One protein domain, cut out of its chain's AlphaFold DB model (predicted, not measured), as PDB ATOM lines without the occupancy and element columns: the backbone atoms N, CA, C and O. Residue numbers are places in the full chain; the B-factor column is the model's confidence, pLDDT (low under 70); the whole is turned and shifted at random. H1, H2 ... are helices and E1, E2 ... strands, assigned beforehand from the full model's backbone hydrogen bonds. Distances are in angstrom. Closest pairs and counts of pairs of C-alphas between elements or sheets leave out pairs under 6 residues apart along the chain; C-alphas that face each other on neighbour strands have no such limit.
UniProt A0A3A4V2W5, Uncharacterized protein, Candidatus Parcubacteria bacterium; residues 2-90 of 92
ATOM      1  N   GLU A   2     137.935 162.468 107.450       69.56
ATOM      2  CA  GLU A   2     138.548 163.694 106.893       69.56
ATOM      3  C   GLU A   2     139.988 163.987 107.357       69.56
ATOM      4  O   GLU A   2     140.847 164.313 106.541       69.56
ATOM      5  N   GLN A   3     140.310 163.786 108.639       74.81
ATOM      6  CA  GLN A   3     141.635 164.115 109.193       74.81
ATOM      7  C   GLN A   3     142.785 163.310 108.551       74.81
ATOM      8  O   GLN A   3     143.901 163.807 108.409       74.81
ATOM      9  N   ARG A   4     142.503 162.078 108.103       75.06
ATOM     10  CA  ARG A   4     143.487 161.209 107.440       75.06
ATOM     11  C   ARG A   4     143.833 161.720 106.039       75.06
ATOM     12  O   ARG A   4     144.986 161.632 105.645       75.06
ATOM     13  N   GLN A   5     142.864 162.283 105.310       79.75
ATOM     14  CA  GLN A   5     143.106 162.852 103.979       79.75
ATOM     15  C   GLN A   5     143.898 164.159 104.033       79.75
ATOM     16  O   GLN A   5     144.794 164.351 103.215       79.75
ATOM     17  N   ILE A   6     143.631 165.010 105.027       81.88
ATOM     18  CA  ILE A   6     144.387 166.254 105.231       81.88
ATOM     19  C   ILE A   6     145.861 165.937 105.518       81.88
ATOM     20  O   ILE A   6     146.748 166.557 104.935       81.88
ATOM     21  N   LEU A   7     146.134 164.920 106.346       85.44
ATOM     22  CA  LEU A   7     147.502 164.514 106.677       85.44
ATOM     23  C   LEU A   7     148.291 164.060 105.436       85.44
ATOM     24  O   LEU A   7     149.429 164.481 105.242       85.44
ATOM     25  N   PHE A   8     147.674 163.248 104.569       85.62
ATOM     26  CA  PHE A   8     148.294 162.813 103.313       85.62
ATOM     27  C   PHE A   8     148.525 163.973 102.344       85.62
ATOM     28  O   PHE A   8     149.579 164.025 101.717       85.62
ATOM     29  N   ALA A   9     147.578 164.909 102.241       88.44
ATOM     30  CA  ALA A   9     147.706 166.067 101.362       88.44
ATOM     31  C   ALA A   9     148.869 166.977 101.784       88.44
ATOM     32  O   ALA A   9     149.671 167.369 100.940       88.44
ATOM     33  N   VAL A  10     149.008 167.254 103.084       91.50
ATOM     34  CA  VAL A  10     150.110 168.071 103.620       91.50
ATOM     35  C   VAL A  10     151.453 167.370 103.430       91.50
ATOM     36  O   VAL A  10     152.419 168.005 103.016       91.50
ATOM     37  N   PHE A  11     151.516 166.059 103.673       91.75
ATOM     38  CA  PHE A  11     152.740 165.285 103.483       91.75
ATOM     39  C   PHE A  11     153.148 165.226 102.005       91.75
ATOM     40  O   PHE A  11     154.310 165.446 101.681       91.75
ATOM     41  N   ALA A  12     152.192 165.021 101.095       91.94
ATOM     42  CA  ALA A  12     152.436 165.042  99.656       91.94
ATOM     43  C   ALA A  12     152.902 166.423  99.169       91.94
ATOM     44  O   ALA A  12     153.835 166.501  98.375       91.94
ATOM     45  N   LEU A  13     152.312 167.510  99.679       91.75
ATOM     46  CA  LEU A  13     152.748 168.880  99.387       91.75
ATOM     47  C   LEU A  13     154.159 169.148  99.906       91.75
ATOM     48  O   LEU A  13     154.987 169.685  99.176       91.75
ATOM     49  N   PHE A  14     154.457 168.733 101.136       91.56
ATOM     50  CA  PHE A  14     155.786 168.879 101.718       91.56
ATOM     51  C   PHE A  14     156.837 168.116 100.906       91.56
ATOM     52  O   PHE A  14     157.879 168.675 100.575       91.56
ATOM     53  N   PHE A  15     156.543 166.871 100.518       91.56
ATOM     54  CA  PHE A  15     157.422 166.072  99.668       91.56
ATOM     55  C   PHE A  15     157.569 166.657  98.269       91.56
ATOM     56  O   PHE A  15     158.679 166.671  97.756       91.56
ATOM     57  N   ALA A  16     156.503 167.177  97.661       91.44
ATOM     58  CA  ALA A  16     156.581 167.843  96.365       91.44
ATOM     59  C   ALA A  16     157.479 169.087  96.433       91.44
ATOM     60  O   ALA A  16     158.355 169.254  95.590       91.44
ATOM     61  N   VAL A  17     157.327 169.919  97.466       88.56
ATOM     62  CA  VAL A  17     158.179 171.101  97.668       88.56
ATOM     63  C   VAL A  17     159.623 170.687  97.949       88.56
ATOM     64  O   VAL A  17     160.533 171.221  97.321       88.56
ATOM     65  N   ALA A  18     159.852 169.709  98.826       87.44
ATOM     66  CA  ALA A  18     161.187 169.197  99.126       87.44
ATOM     67  C   ALA A  18     161.851 168.553  97.898       87.44
ATOM     68  O   ALA A  18     163.036 168.758  97.668       87.44
ATOM     69  N   PHE A  19     161.092 167.822  97.083       85.06
ATOM     70  CA  PHE A  19     161.563 167.195  95.851       85.06
ATOM     71  C   PHE A  19     161.910 168.238  94.790       85.06
ATOM     72  O   PHE A  19     162.956 168.138  94.159       85.06
ATOM     73  N   VAL A  20     161.093 169.283  94.641       85.00
ATOM     74  CA  VAL A  20     161.407 170.437  93.785       85.00
ATOM     75  C   VAL A  20     162.686 171.118  94.279       85.00
ATOM     76  O   VAL A  20     163.621 171.293  93.507       85.00
ATOM     77  N   TRP A  21     162.805 171.424  95.570       80.69
ATOM     78  CA  TRP A  21     164.041 171.984  96.126       80.69
ATOM     79  C   TRP A  21     165.252 171.066  95.952       80.69
ATOM     80  O   TRP A  21     166.348 171.550  95.712       80.69
ATOM     81  N   PHE A  22     165.079 169.752  96.037       79.06
ATOM     82  CA  PHE A  22     166.164 168.796  95.846       79.06
ATOM     83  C   PHE A  22     166.611 168.714  94.379       79.06
ATOM     84  O   PHE A  22     167.806 168.730  94.097       79.06
ATOM     85  N   VAL A  23     165.663 168.685  93.439       75.50
ATOM     86  CA  VAL A  23     165.939 168.621  91.994       75.50
ATOM     87  C   VAL A  23     166.496 169.946  91.466       75.50
ATOM     88  O   VAL A  23     167.411 169.938  90.647       75.50
ATOM     89  N   PHE A  24     165.982 171.083  91.939       69.31
ATOM     90  CA  PHE A  24     166.343 172.411  91.432       69.31
ATOM     91  C   PHE A  24     167.346 173.174  92.317       69.31
ATOM     92  O   PHE A  24     167.938 174.148  91.862       69.31
ATOM     93  N   GLY A  25     167.568 172.754  93.565       59.53
ATOM     94  CA  GLY A  25     168.468 173.413  94.525       59.53
ATOM     95  C   GLY A  25     169.899 172.867  94.543       59.53
ATOM     96  O   GLY A  25     170.741 173.386  95.274       59.53
ATOM     97  N   GLY A  26     170.202 171.848  93.735       50.34
ATOM     98  CA  GLY A  26     171.531 171.247  93.595       50.34
ATOM     99  C   GLY A  26     172.523 172.096  92.791       50.34
ATOM    100  O   GLY A  26     173.109 171.615  91.828       50.34
ATOM    101  N   GLY A  27     172.722 173.361  93.160       51.31
ATOM    102  CA  GLY A  27     173.799 174.198  92.634       51.31
ATOM    103  C   GLY A  27     175.003 174.145  93.566       51.31
ATOM    104  O   GLY A  27     175.190 175.061  94.362       51.31
ATOM    105  N   ALA A  28     175.791 173.066  93.512       50.09
ATOM    106  CA  ALA A  28     177.025 172.954  94.286       50.09
ATOM    107  C   ALA A  28     177.952 174.138  93.955       50.09
ATOM    108  O   ALA A  28     178.434 174.277  92.833       50.09
ATOM    109  N   ARG A  29     178.157 175.013  94.946       54.59
ATOM    110  CA  ARG A  29     178.966 176.239  94.877       54.59
ATOM    111  C   ARG A  29     180.446 175.998  95.193       54.59
ATOM    112  O   ARG A  29     181.127 176.924  95.620       54.59
ATOM    113  N   ASP A  30     180.953 174.796  94.940       53.16
ATOM    114  CA  ASP A  30     182.363 174.480  95.152       53.16
ATOM    115  C   ASP A  30     183.111 174.402  93.818       53.16
ATOM    116  O   ASP A  30     183.148 173.383  93.134       53.16
ATOM    117  N   GLY A  31     183.719 175.540  93.476       66.50
ATOM    118  CA  GLY A  31     185.026 175.574  92.831       66.50
ATOM    119  C   GLY A  31     185.080 175.245  91.345       66.50
ATOM    120  O   GLY A  31     185.927 174.453  90.942       66.50
ATOM    121  N   ILE A  32     184.264 175.892  90.507       81.81
ATOM    122  CA  ILE A  32     184.622 175.983  89.084       81.81
ATOM    123  C   ILE A  32     186.010 176.640  89.004       81.81
ATOM    124  O   ILE A  32     186.167 177.760  89.504       81.81
ATOM    125  N   PRO A  33     187.020 175.969  88.424       85.88
ATOM    126  CA  PRO A  33     188.349 176.540  88.316       85.88
ATOM    127  C   PRO A  33     188.278 177.783  87.433       85.88
ATOM    128  O   PRO A  33     187.811 177.740  86.293       85.88
ATOM    129  N   ILE A  34     188.714 178.905  87.995       92.19
ATOM    130  CA  ILE A  34     188.854 180.167  87.280       92.19
ATOM    131  C   ILE A  34     190.330 180.321  86.949       92.19
ATOM    132  O   ILE A  34     191.160 180.366  87.856       92.19
ATOM    133  N   MET A  35     190.648 180.425  85.661       93.44
ATOM    134  CA  MET A  35     192.007 180.709  85.219       93.44
ATOM    135  C   MET A  35     192.374 182.165  85.506       93.44
ATOM    136  O   MET A  35     193.423 182.436  86.079       93.44
ATOM    137  N   ILE A  36     191.515 183.105  85.096       93.81
ATOM    138  CA  ILE A  36     191.750 184.547  85.247       93.81
ATOM    139  C   ILE A  36     190.428 185.254  85.544       93.81
ATOM    140  O   ILE A  36     189.383 184.909  84.991       93.81
ATOM    141  N   ARG A  37     190.471 186.279  86.396       94.25
ATOM    142  CA  ARG A  37     189.347 187.180  86.652       94.25
ATOM    143  C   ARG A  37     189.748 188.610  86.302       94.25
ATOM    144  O   ARG A  37     190.784 189.085  86.750       94.25
ATOM    145  N   TYR A  38     188.891 189.271  85.541       93.81
ATOM    146  CA  TYR A  38     188.909 190.700  85.265       93.81
ATOM    147  C   TYR A  38     187.607 191.318  85.780       93.81
ATOM    148  O   TYR A  38     186.632 190.604  86.033       93.81
ATOM    149  N   ASP A  39     187.566 192.643  85.891       91.31
ATOM    150  CA  ASP A  39     186.374 193.346  86.380       91.31
ATOM    151  C   ASP A  39     185.154 193.118  85.477       91.31
ATOM    152  O   ASP A  39     184.036 192.967  85.962       91.31
ATOM    153  N   THR A  40     185.374 193.015  84.165       93.12
ATOM    154  CA  THR A  40     184.304 192.846  83.172       93.12
ATOM    155  C   THR A  40     184.142 191.415  82.672       93.12
ATOM    156  O   THR A  40     183.221 191.146  81.906       93.12
ATOM    157  N   LYS A  41     185.012 190.472  83.061       94.31
ATOM    158  CA  LYS A  41     184.878 189.072  82.630       94.31
ATOM    159  C   LYS A  41     185.678 188.072  83.462       94.31
ATOM    160  O   LYS A  41     186.675 188.405  84.094       94.31
ATOM    161  N   ILE A  42     185.310 186.802  83.365       95.94
ATOM    162  CA  ILE A  42     186.064 185.652  83.879       95.94
ATOM    163  C   ILE A  42     186.546 184.807  82.703       95.94
ATOM    164  O   ILE A  42     185.809 184.601  81.746       95.94
ATOM    165  N   VAL A  43     187.763 184.282  82.800       95.75
ATOM    166  CA  VAL A  43     188.310 183.259  81.908       95.75
ATOM    167  C   VAL A  43     188.375 181.952  82.691       95.75
ATOM    168  O   VAL A  43     189.082 181.861  83.697       95.75
ATOM    169  N   TYR A  44     187.631 180.942  82.251       95.19
ATOM    170  CA  TYR A  44     187.562 179.641  82.912       95.19
ATOM    171  C   TYR A  44     188.695 178.718  82.479       95.19
ATOM    172  O   TYR A  44     189.460 178.239  83.308       95.19
ATOM    173  N   THR A  45     188.806 178.468  81.175       94.62
ATOM    174  CA  THR A  45     189.780 177.535  80.603       94.62
ATOM    175  C   THR A  45     190.041 177.860  79.131       94.62
ATOM    176  O   THR A  45     189.147 178.337  78.437       94.62
ATOM    177  N   THR A  46     191.252 177.584  78.648       94.56
ATOM    178  CA  THR A  46     191.603 177.539  77.214       94.56
ATOM    179  C   THR A  46     191.556 176.112  76.664       94.56
ATOM    180  O   THR A  46     191.711 175.893  75.467       94.56
ATOM    181  N   ASP A  47     191.383 175.117  77.536       92.88
ATOM    182  CA  ASP A  47     191.266 173.716  77.155       92.88
ATOM    183  C   ASP A  47     189.801 173.378  76.868       92.88
ATOM    184  O   ASP A  47     189.005 173.112  77.769       92.88
ATOM    185  N   LEU A  48     189.442 173.393  75.586       89.69
ATOM    186  CA  LEU A  48     188.072 173.145  75.131       89.69
ATOM    187  C   LEU A  48     187.676 171.656  75.163       89.69
ATOM    188  O   LEU A  48     186.598 171.294  74.699       89.69
ATOM    189  N   ARG A  49     188.534 170.768  75.689       90.62
ATOM    190  CA  ARG A  49     188.170 169.364  75.944       90.62
ATOM    191  C   ARG A  49     187.255 169.225  77.160       90.62
ATOM    192  O   ARG A  49     186.577 168.208  77.295       90.62
ATOM    193  N   PHE A  50     187.241 170.218  78.052       88.31
ATOM    194  CA  PHE A  50     186.302 170.245  79.169       88.31
ATOM    195  C   PHE A  50     184.885 170.537  78.667       88.31
ATOM    196  O   PHE A  50     184.681 171.397  77.819       88.31
ATOM    197  N   ALA A  51     183.883 169.845  79.212       88.06
ATOM    198  CA  ALA A  51     182.496 170.079  78.824       88.06
ATOM    199  C   ALA A  51     182.030 171.489  79.263       88.06
ATOM    200  O   ALA A  51     182.146 171.818  80.450       88.06
ATOM    201  N   PRO A  52     181.446 172.308  78.364       90.75
ATOM    202  CA  PRO A  52     181.128 173.711  78.648       90.75
ATOM    203  C   PRO A  52     180.015 173.883  79.686       90.75
ATOM    204  O   PRO A  52     179.972 174.895  80.378       90.75
ATOM    205  N   GLY A  53     179.131 172.892  79.845       92.44
ATOM    206  CA  GLY A  53     177.901 173.041  80.625       92.44
ATOM    207  C   GLY A  53     178.107 173.451  82.089       92.44
ATOM    208  O   GLY A  53     177.262 174.140  82.651       92.44
ATOM    209  N   ALA A  54     179.218 173.060  82.719       90.50
ATOM    210  CA  ALA A  54     179.527 173.489  84.085       90.50
ATOM    211  C   ALA A  54     179.914 174.979  84.147       90.50
ATOM    212  O   ALA A  54     179.431 175.701  85.018       90.50
ATOM    213  N   PHE A  55     180.720 175.444  83.189       93.94
ATOM    214  CA  PHE A  55     181.129 176.845  83.067       93.94
ATOM    215  C   PHE A  55     179.967 177.744  82.649       93.94
ATOM    216  O   PHE A  55     179.821 178.844  83.174       93.94
ATOM    217  N   GLN A  56     179.103 177.249  81.761       94.69
ATOM    218  CA  GLN A  56     177.897 177.948  81.347       94.69
ATOM    219  C   GLN A  56     176.970 178.202  82.540       94.69
ATOM    220  O   GLN A  56     176.606 179.347  82.794       94.69
ATOM    221  N   ARG A  57     176.651 177.159  83.320       92.75
ATOM    222  CA  ARG A  57     175.793 177.301  84.507       92.75
ATOM    223  C   ARG A  57     176.391 178.235  85.555       92.75
ATOM    224  O   ARG A  57     175.657 179.005  86.164       92.75
ATOM    225  N   ASP A  58     177.705 178.179  85.776       92.62
ATOM    226  CA  ASP A  58     178.376 179.111  86.691       92.62
ATOM    227  C   ASP A  58     178.322 180.551  86.174       92.62
ATOM    228  O   ASP A  58     178.054 181.462  86.954       92.62
ATOM    229  N   CYS A  59     178.494 180.764  84.870       94.50
ATOM    230  CA  CYS A  59     178.386 182.091  84.280       94.50
ATOM    231  C   CYS A  59     176.967 182.668  84.392       94.50
ATOM    232  O   CYS A  59     176.795 183.804  84.839       94.50
ATOM    233  N   GLU A  60     175.950 181.865  84.072       93.00
ATOM    234  CA  GLU A  60     174.537 182.232  84.217       93.00
ATOM    235  C   GLU A  60     174.190 182.534  85.682       93.00
ATOM    236  O   GLU A  60     173.563 183.550  85.981       93.00
ATOM    237  N   ALA A  61     174.677 181.718  86.623       91.12
ATOM    238  CA  ALA A  61     174.489 181.945  88.057       91.12
ATOM    239  C   ALA A  61     175.172 183.227  88.567       91.12
ATOM    240  O   ALA A  61     174.761 183.776  89.591       91.12
ATOM    241  N   ARG A  62     176.206 183.715  87.869       91.06
ATOM    242  CA  ARG A  62     176.870 185.001  88.138       91.06
ATOM    243  C   ARG A  62     176.208 186.184  87.428       91.06
ATOM    244  O   ARG A  62     176.658 187.309  87.622       91.06
ATOM    245  N   GLY A  63     175.174 185.947  86.620       92.50
ATOM    246  CA  GLY A  63     174.501 186.979  85.834       92.50
ATOM    247  C   GLY A  63     175.308 187.467  84.627       92.50
ATOM    248  O   GLY A  63     175.059 188.569  84.144       92.50
ATOM    249  N   GLY A  64     176.290 186.688  84.164       93.88
ATOM    250  CA  GLY A  64     177.072 187.003  82.969       93.88
ATOM    251  C   GLY A  64     176.582 186.265  81.723       93.88
ATOM    252  O   GLY A  64     175.678 185.428  81.778       93.88
ATOM    253  N   ARG A  65     177.211 186.559  80.584       95.69
ATOM    254  CA  ARG A  65     177.003 185.849  79.316       95.69
ATOM    255  C   ARG A  65     178.168 184.919  79.032       95.69
ATOM    256  O   ARG A  65     179.316 185.355  78.945       95.69
ATOM    257  N   PHE A  66     177.854 183.640  78.868       96.00
ATOM    258  CA  PHE A  66     178.845 182.633  78.526       96.00
ATOM    259  C   PHE A  66     179.268 182.769  77.059       96.00
ATOM    260  O   PHE A  66     178.422 182.920  76.174       96.00
ATOM    261  N   ASN A  67     180.574 182.708  76.809       94.94
ATOM    262  CA  ASN A  67     181.162 182.744  75.477       94.94
ATOM    263  C   ASN A  67     182.159 181.585  75.322       94.94
ATOM    264  O   ASN A  67     183.160 181.505  76.040       94.94
ATOM    265  N   GLU A  68     181.858 180.688  74.379       94.88
ATOM    266  CA  GLU A  68     182.608 179.454  74.109       94.88
ATOM    267  C   GLU A  68     183.971 179.693  73.440       94.88
ATOM    268  O   GLU A  68     184.860 178.846  73.517       94.88
ATOM    269  N   CYS A  69     184.153 180.844  72.798       94.19
ATOM    270  CA  CYS A  69     185.426 181.267  72.221       94.19
ATOM    271  C   CYS A  69     185.645 182.758  72.516       94.19
ATOM    272  O   CYS A  69     185.771 183.598  71.625       94.19
ATOM    273  N   GLY A  70     185.668 183.096  73.804       91.75
ATOM    274  CA  GLY A  70     186.088 184.413  74.259       91.75
ATOM    275  C   GLY A  70     187.605 184.549  74.272       91.75
ATOM    276  O   GLY A  70     188.348 183.570  74.174       91.75
ATOM    277  N   ASN A  71     188.075 185.786  74.414       91.88
ATOM    278  CA  ASN A  71     189.506 186.055  74.505       91.88
ATOM    279  C   ASN A  71     190.011 185.913  75.957       91.88
ATOM    280  O   ASN A  71     189.310 186.248  76.915       91.88
ATOM    281  N   VAL A  72     191.254 185.462  76.114       93.81
ATOM    282  CA  VAL A  72     191.930 185.257  77.412       93.81
ATOM    283  C   VAL A  72     192.475 186.566  78.009       93.81
ATOM    284  O   VAL A  72     192.691 186.680  79.218       93.81
ATOM    285  N   CYS A  73     192.693 187.574  77.172       92.50
ATOM    286  CA  CYS A  73     193.448 188.770  77.524       92.50
ATOM    287  C   CYS A  73     192.638 189.777  78.337       92.50
ATOM    288  O   CYS A  73     191.411 189.705  78.409       92.50
ATOM    289  N   ALA A  74     193.331 190.745  78.932       90.44
ATOM    290  CA  ALA A  74     192.672 191.840  79.622       90.44
ATOM    291  C   ALA A  74     191.769 192.637  78.659       90.44
ATOM    292  O   ALA A  74     192.086 192.762  77.471       90.44
ATOM    293  N   PRO A  75     190.648 193.191  79.149       87.88
ATOM    294  CA  PRO A  75     189.862 194.154  78.385       87.88
ATOM    295  C   PRO A  75     190.755 195.305  77.897       87.88
ATOM    296  O   PRO A  75     191.497 195.884  78.685       87.88
ATOM    297  N   GLY A  76     190.705 195.620  76.600       86.44
ATOM    298  CA  GLY A  76     191.499 196.706  76.008       86.44
ATOM    299  C   GLY A  76     192.980 196.397  75.754       86.44
ATOM    300  O   GLY A  76     193.720 197.308  75.399       86.44
ATOM    301  N   ALA A  77     193.434 195.148  75.910       89.19
ATOM    302  CA  ALA A  77     194.807 194.777  75.571       89.19
ATOM    303  C   ALA A  77     195.101 194.998  74.071       89.19
ATOM    304  O   ALA A  77     194.395 194.458  73.218       89.19
ATOM    305  N   GLU A  78     196.167 195.744  73.758       86.88
ATOM    306  CA  GLU A  78     196.597 196.022  72.373       86.88
ATOM    307  C   GLU A  78     197.101 194.770  71.644       86.88
ATOM    308  O   GLU A  78     196.970 194.646  70.427       86.88
ATOM    309  N   ILE A  79     197.664 193.821  72.395       87.31
ATOM    310  CA  ILE A  79     198.165 192.547  71.886       87.31
ATOM    311  C   ILE A  79     197.472 191.432  72.658       87.31
ATOM    312  O   ILE A  79     197.522 191.389  73.888       87.31
ATOM    313  N   CYS A  80     196.842 190.509  71.932       89.00
ATOM    314  CA  CYS A  80     196.173 189.363  72.524       89.00
ATOM    315  C   CYS A  80     196.406 188.090  71.712       89.00
ATOM    316  O   CYS A  80     196.389 188.114  70.483       89.00
ATOM    317  N   SER A  81     196.596 186.961  72.400       84.75
ATOM    318  CA  SER A  81     196.653 185.660  71.738       84.75
ATOM    319  C   SER A  81     195.276 185.274  71.199       84.75
ATOM    320  O   SER A  81     194.301 185.273  71.953       84.75
ATOM    321  N   THR A  82     195.208 184.843  69.941       85.81
ATOM    322  CA  THR A  82     193.979 184.374  69.277       85.81
ATOM    323  C   THR A  82     193.598 182.942  69.689       85.81
ATOM    324  O   THR A  82     193.300 182.096  68.851       85.81
ATOM    325  N   VAL A  83     193.661 182.638  70.985       90.75
ATOM    326  CA  VAL A  83     193.286 181.332  71.543       90.75
ATOM    327  C   VAL A  83     191.868 181.432  72.095       90.75
ATOM    328  O   VAL A  83     191.589 182.315  72.906       90.75
ATOM    329  N   CYS A  84     190.984 180.525  71.668       93.12
ATOM    330  CA  CYS A  84     189.641 180.421  72.230       93.12
ATOM    331  C   CYS A  84     189.712 180.016  73.704       93.12
ATOM    332  O   CYS A  84     190.388 179.049  74.065       93.12
ATOM    333  N   ALA A  85     188.960 180.720  74.539       95.31
ATOM    334  CA  ALA A  85     188.755 180.362  75.927       95.31
ATOM    335  C   ALA A  85     187.269 180.410  76.278       95.31
ATOM    336  O   ALA A  85     186.519 181.251  75.782       95.31
ATOM    337  N   TYR A  86     186.860 179.547  77.201       96.50
ATOM    338  CA  TYR A  86     185.575 179.689  77.863       96.50
ATOM    339  C   TYR A  86     185.622 180.895  78.781       96.50
ATOM    340  O   TYR A  86     186.444 180.964  79.699       96.50
ATOM    341  N   THR A  87     184.732 181.844  78.528       95.94
ATOM    342  CA  THR A  87     184.672 183.095  79.278       95.94
ATOM    343  C   THR A  87     183.255 183.403  79.735       95.94
ATOM    344  O   THR A  87     182.277 182.929  79.156       95.94
ATOM    345  N   CYS A  88     183.157 184.183  80.805       96.44
ATOM    346  CA  CYS A  88     181.919 184.779  81.279       96.44
ATOM    347  C   CYS A  88     182.055 186.293  81.242       96.44
ATOM    348  O   CYS A  88     182.898 186.828  81.957       96.44
ATOM    349  N   GLU A  89     181.262 186.978  80.427       95.44
ATOM    350  CA  GLU A  89     181.325 188.431  80.250       95.44
ATOM    351  C   GLU A  89     180.227 189.131  81.068       95.44
ATOM    352  O   GLU A  89     179.075 188.688  81.086       95.44
ATOM    353  N   PHE A  90     180.588 190.221  81.748       92.44
ATOM    354  CA  PHE A  90     179.710 191.042  82.580       92.44
ATOM    355  C   PHE A  90     179.620 192.457  81.998       92.44
ATOM    356  O   PHE A  90     180.647 193.094  81.773       92.44
TER     357      PHE A  90
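What this domain is: This is residues 2 to 90 of the 92 residues of an uncharacterized protein of Candidatus Parcubacteria bacterium (UniProt A0A3A4V2W5). A small head is built on a three-stranded antiparallel sheet, E1, E3 and E2, with the short helix H2 packed over one face. From this head the long helix H1, 33.0 A from first to last C-alpha, sticks out as an arm, residues 2 to 26 standing free, and arm and head together make a rod; at the far end from H1 lies the loop of residues 71 to 84. The printed part has 89 residues with two named helices and three named strands, in the order H1, E1, H2, E2, E3; the class is mixed, helices and strands. The whole is extended, with a radius of gyration of the C-alphas of 20.7 A and spans of 75 by 26 by 18 A.

How they stand to each other: In the sheet the inner strand E3, residues 85 to 89, has as neighbours the edge strands E1, residues 41 to 45, and E2, residues 65 to 70. E3 and E1 are antiparallel at 157 degrees, with N 42 and O 88 within hydrogen-bond range at 2.8 A. E3 and E2 form a hairpin, antiparallel at 152 degrees, with N 67 and O 87 within hydrogen-bond range at 2.9 A. The sheet is only just strongly twisted, its C-alphas lying up to 4.0 A off the best plane. H2, residues 53 to 61, is on the sheet at a height of 8.7 A over the sheet. It lies over E3 and E2 and runs along the strands, at 12 degrees to E3 on the local plane. The closest C-alphas of H2 and E3 are those of Cys 59 and Cys 88, 5.4 A apart; those of H2 and E2 are Gln 56 and Phe 66, 5.6 A apart. E1, H2 and E2 make a split strand-helix-strand unit, two strands running the same way with E3 between them, and its crossover is right-handed. Residues 36 to 37 pair briefly with residues 42 to 43 of E1, antiparallel. H1, residues 2 to 24, is not on the sheet and is apart from H2. In H1 and H2 every O i to N i+4 pair is within hydrogen-bond range.

Where its parts are: H1 begins at C-alpha 2, (138.548, 163.694, 106.893), and measures 33.0 A from first to last C-alpha. E1 measures 12.7 A, H2 12.1 A, E2 10.5 A and E3 11.8 A. H2 begins at C-alpha 53, (177.901, 173.041, 80.625), and E3 ends at C-alpha 89, (181.325, 188.431, 80.250).

The domain as a whole: The C-alphas of Glu 2 and Ile 79 are the two farthest apart, 74.9 A. Without residues 2 to 26 the body spans 37 by 25 by 16 A. The links H1 to E1 and E2 to E3 are long, and the printed part has no cut. The mean pLDDT of the printed part is 87.1; residue 2 and residues 24 to 31 are under 70.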